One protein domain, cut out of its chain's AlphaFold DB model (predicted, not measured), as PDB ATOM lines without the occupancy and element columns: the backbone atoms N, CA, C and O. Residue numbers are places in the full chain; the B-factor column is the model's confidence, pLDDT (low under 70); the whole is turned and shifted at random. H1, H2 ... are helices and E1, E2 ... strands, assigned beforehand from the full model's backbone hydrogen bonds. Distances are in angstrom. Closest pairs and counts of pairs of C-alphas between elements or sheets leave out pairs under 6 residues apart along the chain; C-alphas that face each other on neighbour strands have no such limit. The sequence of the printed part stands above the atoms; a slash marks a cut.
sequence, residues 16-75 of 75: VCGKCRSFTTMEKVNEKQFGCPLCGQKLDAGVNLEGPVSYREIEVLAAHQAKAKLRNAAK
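What this domain is: This is residues 16 to 75 of the 75 residues of an uncharacterized protein of Proteobacteria bacterium (UniProt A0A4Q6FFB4). A small three-stranded antiparallel sheet and one long helix, H1, form two separate parts, linked by residues 45 to 54, with the loop of residues 16 to 26 between them. Residues 66 to 75, of which 66 to 73 belong to H1, stick out. The 60 printed residues hold E1, E2, E3 and H1 in chain order, class mixed, with under half of the residues in named elements. The whole is loose, radius of gyration of the C-alphas 13.5 A, and flat, spanning 41 by 25 by 13 A.

Where its parts are: E1 is residues 27 to 30, from C-alpha 27 at (-39.555, -78.956, 46.288); E2 is 33 to 35; E3 is 42 to 44. H1, residues 55 to 73, is 27.2 A long and ends at C-alpha 73 (-28.830, -103.072, 41.361).

How they stand to each other: E1, E2 and E3 form a meander, each strand the antiparallel neighbour of the one before. Hairpin E1 and E2 has N 27 and O 35 within hydrogen-bond range, 2.8 A. Hairpin E2 and E3 has N 43 and O 34, 2.7 A. H1, with every O i to N i+4 pair within range, is not on the sheet.

The domain as a whole: The printed part has no cut. No link is long. pLDDT is under 70 at residues 45 to 53, 65 and 68 to 75.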
ATOM      1  N   VAL A  16     -45.315 -89.123  49.717       79.31
ATOM      2  CA  VAL A  16     -46.034 -89.655  48.559       79.31
ATOM      3  C   VAL A  16     -46.761 -88.499  47.883       79.31
ATOM      4  O   VAL A  16     -47.580 -87.820  48.498       79.31
ATOM      5  N   CYS A  17     -46.467 -88.261  46.608       81.88
ATOM      6  CA  CYS A  17     -47.241 -87.325  45.804       81.88
ATOM      7  C   CYS A  17     -48.645 -87.895  45.549       81.88
ATOM      8  O   CYS A  17     -48.770 -88.991  45.012       81.88
ATOM      9  N   GLY A  18     -49.707 -87.150  45.867       77.62
ATOM     10  CA  GLY A  18     -51.086 -87.619  45.675       77.62
ATOM     11  C   GLY A  18     -51.473 -87.890  44.212       77.62
ATOM     12  O   GLY A  18     -52.284 -88.777  43.959       77.62
ATOM     13  N   LYS A  19     -50.884 -87.176  43.239       83.25
ATOM     14  CA  LYS A  19     -51.191 -87.349  41.805       83.25
ATOM     15  C   LYS A  19     -50.463 -88.531  41.176       83.25
ATOM     16  O   LYS A  19     -51.104 -89.388  40.583       83.25
ATOM     17  N   CYS A  20     -49.132 -88.572  41.269       84.25
ATOM     18  CA  CYS A  20     -48.338 -89.624  40.622       84.25
ATOM     19  C   CYS A  20     -47.986 -90.799  41.543       84.25
ATOM     20  O   CYS A  20     -47.373 -91.755  41.083       84.25
ATOM     21  N   ARG A  21     -48.366 -90.736  42.828       81.81
ATOM     22  CA  ARG A  21     -48.113 -91.767  43.853       81.81
ATOM     23  C   ARG A  21     -46.635 -92.126  44.036       81.81
ATOM     24  O   ARG A  21     -46.304 -93.172  44.585       81.81
ATOM     25  N   SER A  22     -45.739 -91.239  43.616       80.88
ATOM     26  CA  SER A  22     -44.298 -91.412  43.775       80.88
ATOM     27  C   SER A  22     -43.828 -90.901  45.131       80.88
ATOM     28  O   SER A  22     -44.242 -89.821  45.559       80.88
ATOM     29  N   PHE A  23     -42.906 -91.629  45.767       82.00
ATOM     30  CA  PHE A  23     -42.126 -91.105  46.888       82.00
ATOM     31  C   PHE A  23     -41.113 -90.099  46.371       82.00
ATOM     32  O   PHE A  23     -40.217 -90.439  45.598       82.00
ATOM     33  N   THR A  24     -41.277 -88.848  46.770       81.44
ATOM     34  CA  THR A  24     -40.382 -87.774  46.369       81.44
ATOM     35  C   THR A  24     -40.331 -86.705  47.448       81.44
ATOM     36  O   THR A  24     -41.267 -86.527  48.231       81.44
ATOM     37  N   THR A  25     -39.215 -85.995  47.520       83.81
ATOM     38  CA  THR A  25     -39.134 -84.785  48.327       83.81
ATOM     39  C   THR A  25     -39.812 -83.676  47.536       83.81
ATOM     40  O   THR A  25     -39.385 -83.346  46.434       83.81
ATOM     41  N   MET A  26     -40.898 -83.130  48.080       82.56
ATOM     42  CA  MET A  26     -41.572 -81.996  47.454       82.56
ATOM     43  C   MET A  26     -40.654 -80.772  47.523       82.56
ATOM     44  O   MET A  26     -40.164 -80.424  48.598       82.56
ATOM     45  N   GLU A  27     -40.428 -80.121  46.391       86.12
ATOM     46  CA  GLU A  27     -39.555 -78.956  46.288       86.12
ATOM     47  C   GLU A  27     -40.325 -77.684  46.624       86.12
ATOM     48  O   GLU A  27     -41.487 -77.537  46.250       86.12
ATOM     49  N   LYS A  28     -39.706 -76.740  47.329       85.12
ATOM     50  CA  LYS A  28     -40.349 -75.456  47.617       85.12
ATOM     51  C   LYS A  28     -40.364 -74.609  46.341       85.12
ATOM     52  O   LYS A  28     -39.310 -74.254  45.830       85.12
ATOM     53  N   VAL A  29     -41.556 -74.278  45.847       85.69
ATOM     54  CA  VAL A  29     -41.747 -73.425  44.661       85.69
ATOM     55  C   VAL A  29     -41.795 -71.952  45.067       85.69
ATOM     56  O   VAL A  29     -41.227 -71.101  44.394       85.69
ATOM     57  N   ASN A  30     -42.466 -71.643  46.178       86.19
ATOM     58  CA  ASN A  30     -42.487 -70.317  46.802       86.19
ATOM     59  C   ASN A  30     -42.770 -70.453  48.310       86.19
ATOM     60  O   ASN A  30     -42.857 -71.562  48.835       86.19
ATOM     61  N   GLU A  31     -42.897 -69.341  49.039       81.25
ATOM     62  CA  GLU A  31     -43.148 -69.354  50.491       81.25
ATOM     63  C   GLU A  31     -44.389 -70.143  50.913       81.25
ATOM     64  O   GLU A  31     -44.430 -70.649  52.032       81.25
ATOM     65  N   LYS A  32     -45.363 -70.295  50.013       84.06
ATOM     66  CA  LYS A  32     -46.649 -70.930  50.286       84.06
ATOM     67  C   LYS A  32     -46.914 -72.152  49.417       84.06
ATOM     68  O   LYS A  32     -48.021 -72.663  49.487       84.06
ATOM     69  N   GLN A  33     -45.966 -72.633  48.612       85.56
ATOM     70  CA  GLN A  33     -46.214 -73.728  47.673       85.56
ATOM     71  C   GLN A  33     -45.040 -74.687  47.562       85.56
ATOM     72  O   GLN A  33     -43.876 -74.291  47.479       85.56
ATOM     73  N   PHE A  34     -45.389 -75.963  47.462       87.25
ATOM     74  CA  PHE A  34     -44.493 -77.072  47.199       87.25
ATOM     75  C   PHE A  34     -44.849 -77.746  45.873       87.25
ATOM     76  O   PHE A  34     -46.012 -77.784  45.488       87.25
ATOM     77  N   GLY A  35     -43.864 -78.295  45.174       87.88
ATOM     78  CA  GLY A  35     -43.996 -78.922  43.866       87.88
ATOM     79  C   GLY A  35     -43.469 -80.353  43.872       87.88
ATOM     80  O   GLY A  35     -42.438 -80.641  44.471       87.88
ATOM     81  N   CYS A  36     -44.174 -81.265  43.207       88.06
ATOM     82  CA  CYS A  36     -43.654 -82.592  42.907       88.06
ATOM     83  C   CYS A  36     -42.701 -82.487  41.706       88.06
ATOM     84  O   CYS A  36     -43.182 -82.171  40.612       88.06
ATOM     85  N   PRO A  37     -41.405 -82.816  41.846       87.44
ATOM     86  CA  PRO A  37     -40.442 -82.712  40.743       87.44
ATOM     87  C   PRO A  37     -40.736 -83.680  39.589       87.44
ATOM     88  O   PRO A  37     -40.281 -83.476  38.472       87.44
ATOM     89  N   LEU A  38     -41.504 -84.745  39.842       87.31
ATOM     90  CA  LEU A  38     -41.751 -85.803  38.860       87.31
ATOM     91  C   LEU A  38     -42.961 -85.529  37.965       87.31
ATOM     92  O   LEU A  38     -42.952 -85.884  36.793       87.31
ATOM     93  N   CYS A  39     -44.029 -84.948  38.515       87.81
ATOM     94  CA  CYS A  39     -45.282 -84.734  37.778       87.81
ATOM     95  C   CYS A  39     -45.735 -83.270  37.723       87.81
ATOM     96  O   CYS A  39     -46.802 -82.981  37.174       87.81
ATOM     97  N   GLY A  40     -44.975 -82.359  38.340       87.19
ATOM     98  CA  GLY A  40     -45.253 -80.924  38.368       87.19
ATOM     99  C   GLY A  40     -46.448 -80.512  39.231       87.19
ATOM    100  O   GLY A  40     -46.856 -79.353  39.178       87.19
ATOM    101  N   GLN A  41     -47.046 -81.424  40.010       87.69
ATOM    102  CA  GLN A  41     -48.159 -81.075  40.898       87.69
ATOM    103  C   GLN A  41     -47.707 -80.056  41.946       87.69
ATOM    104  O   GLN A  41     -46.729 -80.301  42.646       87.69
ATOM    105  N   LYS A  42     -48.458 -78.961  42.088       88.06
ATOM    106  CA  LYS A  42     -48.247 -77.940  43.117       88.06
ATOM    107  C   LYS A  42     -49.227 -78.154  44.274       88.06
ATOM    108  O   LYS A  42     -50.383 -78.492  44.034       88.06
ATOM    109  N   LEU A  43     -48.753 -77.996  45.504       80.44
ATOM    110  CA  LEU A  43     -49.516 -78.072  46.747       80.44
ATOM    111  C   LEU A  43     -49.295 -76.777  47.521       80.44
ATOM    112  O   LEU A  43     -48.145 -76.384  47.715       80.44
ATOM    113  N   ASP A  44     -50.357 -76.140  47.998       82.44
ATOM    114  CA  ASP A  44     -50.214 -75.011  48.911       82.44
ATOM    115  C   ASP A  44     -49.796 -75.498  50.311       82.44
ATOM    116  O   ASP A  44     -50.269 -76.517  50.813       82.44
ATOM    117  N   ALA A  45     -48.895 -74.766  50.959       68.19
ATOM    118  CA  ALA A  45     -48.286 -75.082  52.252       68.19
ATOM    119  C   ALA A  45     -49.300 -75.127  53.408       68.19
ATOM    120  O   ALA A  45     -49.004 -75.702  54.450       68.19
ATOM    121  N   GLY A  46     -50.480 -74.521  53.220       62.69
ATOM    122  CA  GLY A  46     -51.595 -74.555  54.169       62.69
ATOM    123  C   GLY A  46     -52.555 -75.732  53.977       62.69
ATOM    124  O   GLY A  46     -53.471 -75.895  54.779       62.69
ATOM    125  N   VAL A  47     -52.382 -76.548  52.933       61.84
ATOM    126  CA  VAL A  47     -53.174 -77.770  52.760       61.84
ATOM    127  C   VAL A  47     -52.642 -78.797  53.745       61.84
ATOM    128  O   VAL A  47     -51.430 -79.012  53.803       61.84
ATOM    129  N   ASN A  48     -53.531 -79.422  54.522       58.56
ATOM    130  CA  ASN A  48     -53.137 -80.500  55.418       58.56
ATOM    131  C   ASN A  48     -52.372 -81.552  54.600       58.56
ATOM    132  O   ASN A  48     -52.897 -82.135  53.651       58.56
ATOM    133  N   LEU A  49     -51.082 -81.703  54.907       58.53
ATOM    134  CA  LEU A  49     -50.177 -82.545  54.131       58.53
ATOM    135  C   LEU A  49     -50.354 -84.033  54.464       58.53
ATOM    136  O   LEU A  49     -49.665 -84.872  53.877       58.53
ATOM    137  N   GLU A  50     -51.262 -84.356  55.387       59.09
ATOM    138  CA  GLU A  50     -51.947 -85.644  55.442       59.09
ATOM    139  C   GLU A  50     -52.800 -85.781  54.173       59.09
ATOM    140  O   GLU A  50     -53.999 -85.516  54.143       59.09
ATOM    141  N   GLY A  51     -52.134 -86.104  53.061       60.66
ATOM    142  CA  GLY A  51     -52.806 -86.382  51.800       60.66
ATOM    143  C   GLY A  51     -53.765 -87.575  51.927       60.66
ATOM    144  O   GLY A  51     -53.687 -88.335  52.890       60.66
ATOM    145  N   PRO A  52     -54.621 -87.820  50.922       64.38
ATOM    146  CA  PRO A  52     -55.641 -88.879  50.944       64.38
ATOM    147  C   PRO A  52     -55.072 -90.312  50.933       64.38
ATOM    148  O   PRO A  52     -55.818 -91.270  50.757       64.38
ATOM    149  N   VAL A  53     -53.753 -90.469  51.045       65.75
ATOM    150  CA  VAL A  53     -53.062 -91.750  50.931       65.75
ATOM    151  C   VAL A  53     -52.997 -92.384  52.312       65.75
ATOM    152  O   VAL A  53     -52.349 -91.859  53.216       65.75
ATOM    153  N   SER A  54     -53.660 -93.526  52.472       72.88
ATOM    154  CA  SER A  54     -53.657 -94.258  53.737       72.88
ATOM    155  C   SER A  54     -52.282 -94.862  54.050       72.88
ATOM    156  O   SER A  54     -51.510 -95.195  53.152       72.88
ATOM    157  N   TYR A  55     -51.990 -95.094  55.335       70.69
ATOM    158  CA  TYR A  55     -50.754 -95.765  55.764       70.69
ATOM    159  C   TYR A  55     -50.534 -97.125  55.078       70.69
ATOM    160  O   TYR A  55     -49.415 -97.428  54.673       70.69
ATOM    161  N   ARG A  56     -51.601 -97.908  54.858       74.06
ATOM    162  CA  ARG A  56     -51.526 -99.185  54.124       74.06
ATOM    163  C   ARG A  56     -51.060 -99.009  52.680       74.06
ATOM    164  O   ARG A  56     -50.270 -99.804  52.183       74.06
ATOM    165  N   GLU A  57     -51.534 -97.973  51.989       70.25
ATOM    166  CA  GLU A  57     -51.078 -97.682  50.624       70.25
ATOM    167  C   GLU A  57     -49.602 -97.270  50.599       70.25
ATOM    168  O   GLU A  57     -48.873 -97.663  49.686       70.25
ATOM    169  N   ILE A  58     -49.139 -96.537  51.616       75.06
ATOM    170  CA  ILE A  58     -47.726 -96.161  51.758       75.06
ATOM    171  C   ILE A  58     -46.846 -97.414  51.890       75.06
ATOM    172  O   ILE A  58     -45.833 -97.515  51.194       75.06
ATOM    173  N   GLU A  59     -47.234 -98.391  52.715       78.31
ATOM    174  CA  GLU A  59     -46.487 -99.651  52.882       78.31
ATOM    175  C   GLU A  59     -46.351-100.425  51.564       78.31
ATOM    176  O   GLU A  59     -45.257-100.871  51.204       78.31
ATOM    177  N   VAL A  60     -47.444-100.538  50.802       78.38
ATOM    178  CA  VAL A  60     -47.448-101.231  49.505       78.38
ATOM    179  C   VAL A  60     -46.522-100.533  48.509       78.38
ATOM    180  O   VAL A  60     -45.702-101.185  47.855       78.38
ATOM    181  N   LEU A  61     -46.607 -99.204  48.406       75.62
ATOM    182  CA  LEU A  61     -45.760 -98.434  47.498       75.62
ATOM    183  C   LEU A  61     -44.274 -98.550  47.891       75.62
ATOM    184  O   LEU A  61     -43.417 -98.710  47.016       75.62
ATOM    185  N   ALA A  62     -43.955 -98.519  49.190       76.94
ATOM    186  CA  ALA A  62     -42.586 -98.669  49.685       76.94
ATOM    187  C   ALA A  62     -42.018-100.063  49.365       76.94
ATOM    188  O   ALA A  62     -40.887-100.187  48.882       76.94
ATOM    189  N   ALA A  63     -42.824-101.116  49.541       76.31
ATOM    190  CA  ALA A  63     -42.443-102.484  49.198       76.31
ATOM    191  C   ALA A  63     -42.173-102.657  47.691       76.31
ATOM    192  O   ALA A  63     -41.211-103.324  47.298       76.31
ATOM    193  N   HIS A  64     -42.983-102.029  46.833       76.62
ATOM    194  CA  HIS A  64     -42.753-102.022  45.386       76.62
ATOM    195  C   HIS A  64     -41.429-101.340  45.015       76.62
ATOM    196  O   HIS A  64     -40.684-101.865  44.181       76.62
ATOM    197  N   GLN A  65     -41.088-100.217  45.656       68.31
ATOM    198  CA  GLN A  65     -39.807 -99.546  45.423       68.31
ATOM    199  C   GLN A  65     -38.605-100.373  45.890       68.31
ATOM    200  O   GLN A  65     -37.604-100.432  45.174       68.31
ATOM    201  N   ALA A  66     -38.692-101.045  47.041       70.75
ATOM    202  CA  ALA A  66     -37.625-101.924  47.522       70.75
ATOM    203  C   ALA A  66     -37.320-103.041  46.509       70.75
ATOM    204  O   ALA A  66     -36.164-103.265  46.146       70.75
ATOM    205  N   LYS A  67     -38.366-103.669  45.955       70.62
ATOM    206  CA  LYS A  67     -38.232-104.686  44.897       70.62
ATOM    207  C   LYS A  67     -37.646-104.112  43.602       70.62
ATOM    208  O   LYS A  67     -36.819-104.760  42.961       70.62
ATOM    209  N   ALA A  68     -38.043-102.901  43.208       66.38
ATOM    210  CA  ALA A  68     -37.525-102.247  42.006       66.38
ATOM    211  C   ALA A  68     -36.045-101.840  42.133       66.38
ATOM    212  O   ALA A  68     -35.298-101.968  41.163       66.38
ATOM    213  N   LYS A  69     -35.595-101.397  43.316       61.56
ATOM    214  CA  LYS A  69     -34.175-101.097  43.576       61.56
ATOM    215  C   LYS A  69     -33.304-102.344  43.449       61.56
ATOM    216  O   LYS A  69     -32.277-102.284  42.785       61.56
ATOM    217  N   LEU A  70     -33.754-103.479  43.990       61.22
ATOM    218  CA  LEU A  70     -33.042-104.756  43.862       61.22
ATOM    219  C   LEU A  70     -32.889-105.192  42.395       61.22
ATOM    220  O   LEU A  70     -31.822-105.649  42.002       61.22
ATOM    221  N   ARG A  71     -33.917-104.990  41.559       59.78
ATOM    222  CA  ARG A  71     -33.849-105.319  40.122       59.78
ATOM    223  C   ARG A  71     -32.879-104.440  39.331       59.78
ATOM    224  O   ARG A  71     -32.309-104.925  38.363       59.78
ATOM    225  N   ASN A  72     -32.718-103.170  39.703       57.47
ATOM    226  CA  ASN A  72     -31.789-102.260  39.023       57.47
ATOM    227  C   ASN A  72     -30.353-102.366  39.553       57.47
ATOM    228  O   ASN A  72     -29.434-102.033  38.823       57.47
ATOM    229  N   ALA A  73     -30.158-102.828  40.791       56.06
ATOM    230  CA  ALA A  73     -28.830-103.072  41.361       56.06
ATOM    231  C   ALA A  73     -28.199-104.400  40.898       56.06
ATOM    232  O   ALA A  73     -27.002-104.596  41.062       56.06
ATOM    233  N   ALA A  74     -29.000-105.313  40.344       56.69
ATOM    234  CA  ALA A  74     -28.555-106.597  39.799       56.69
ATOM    235  C   ALA A  74     -28.221-106.542  38.292       56.69
ATOM    236  O   ALA A  74     -28.119-107.588  37.650       56.69
ATOM    237  N   LYS A  75     -28.120-105.338  37.723       48.47
ATOM    238  CA  LYS A  75     -27.831-105.076  36.313       48.47
ATOM    239  C   LYS A  75     -26.535-104.289  36.205       48.47
ATOM    240  O   LYS A  75     -25.795-104.561  35.239       48.47
TER     241      LYS A  75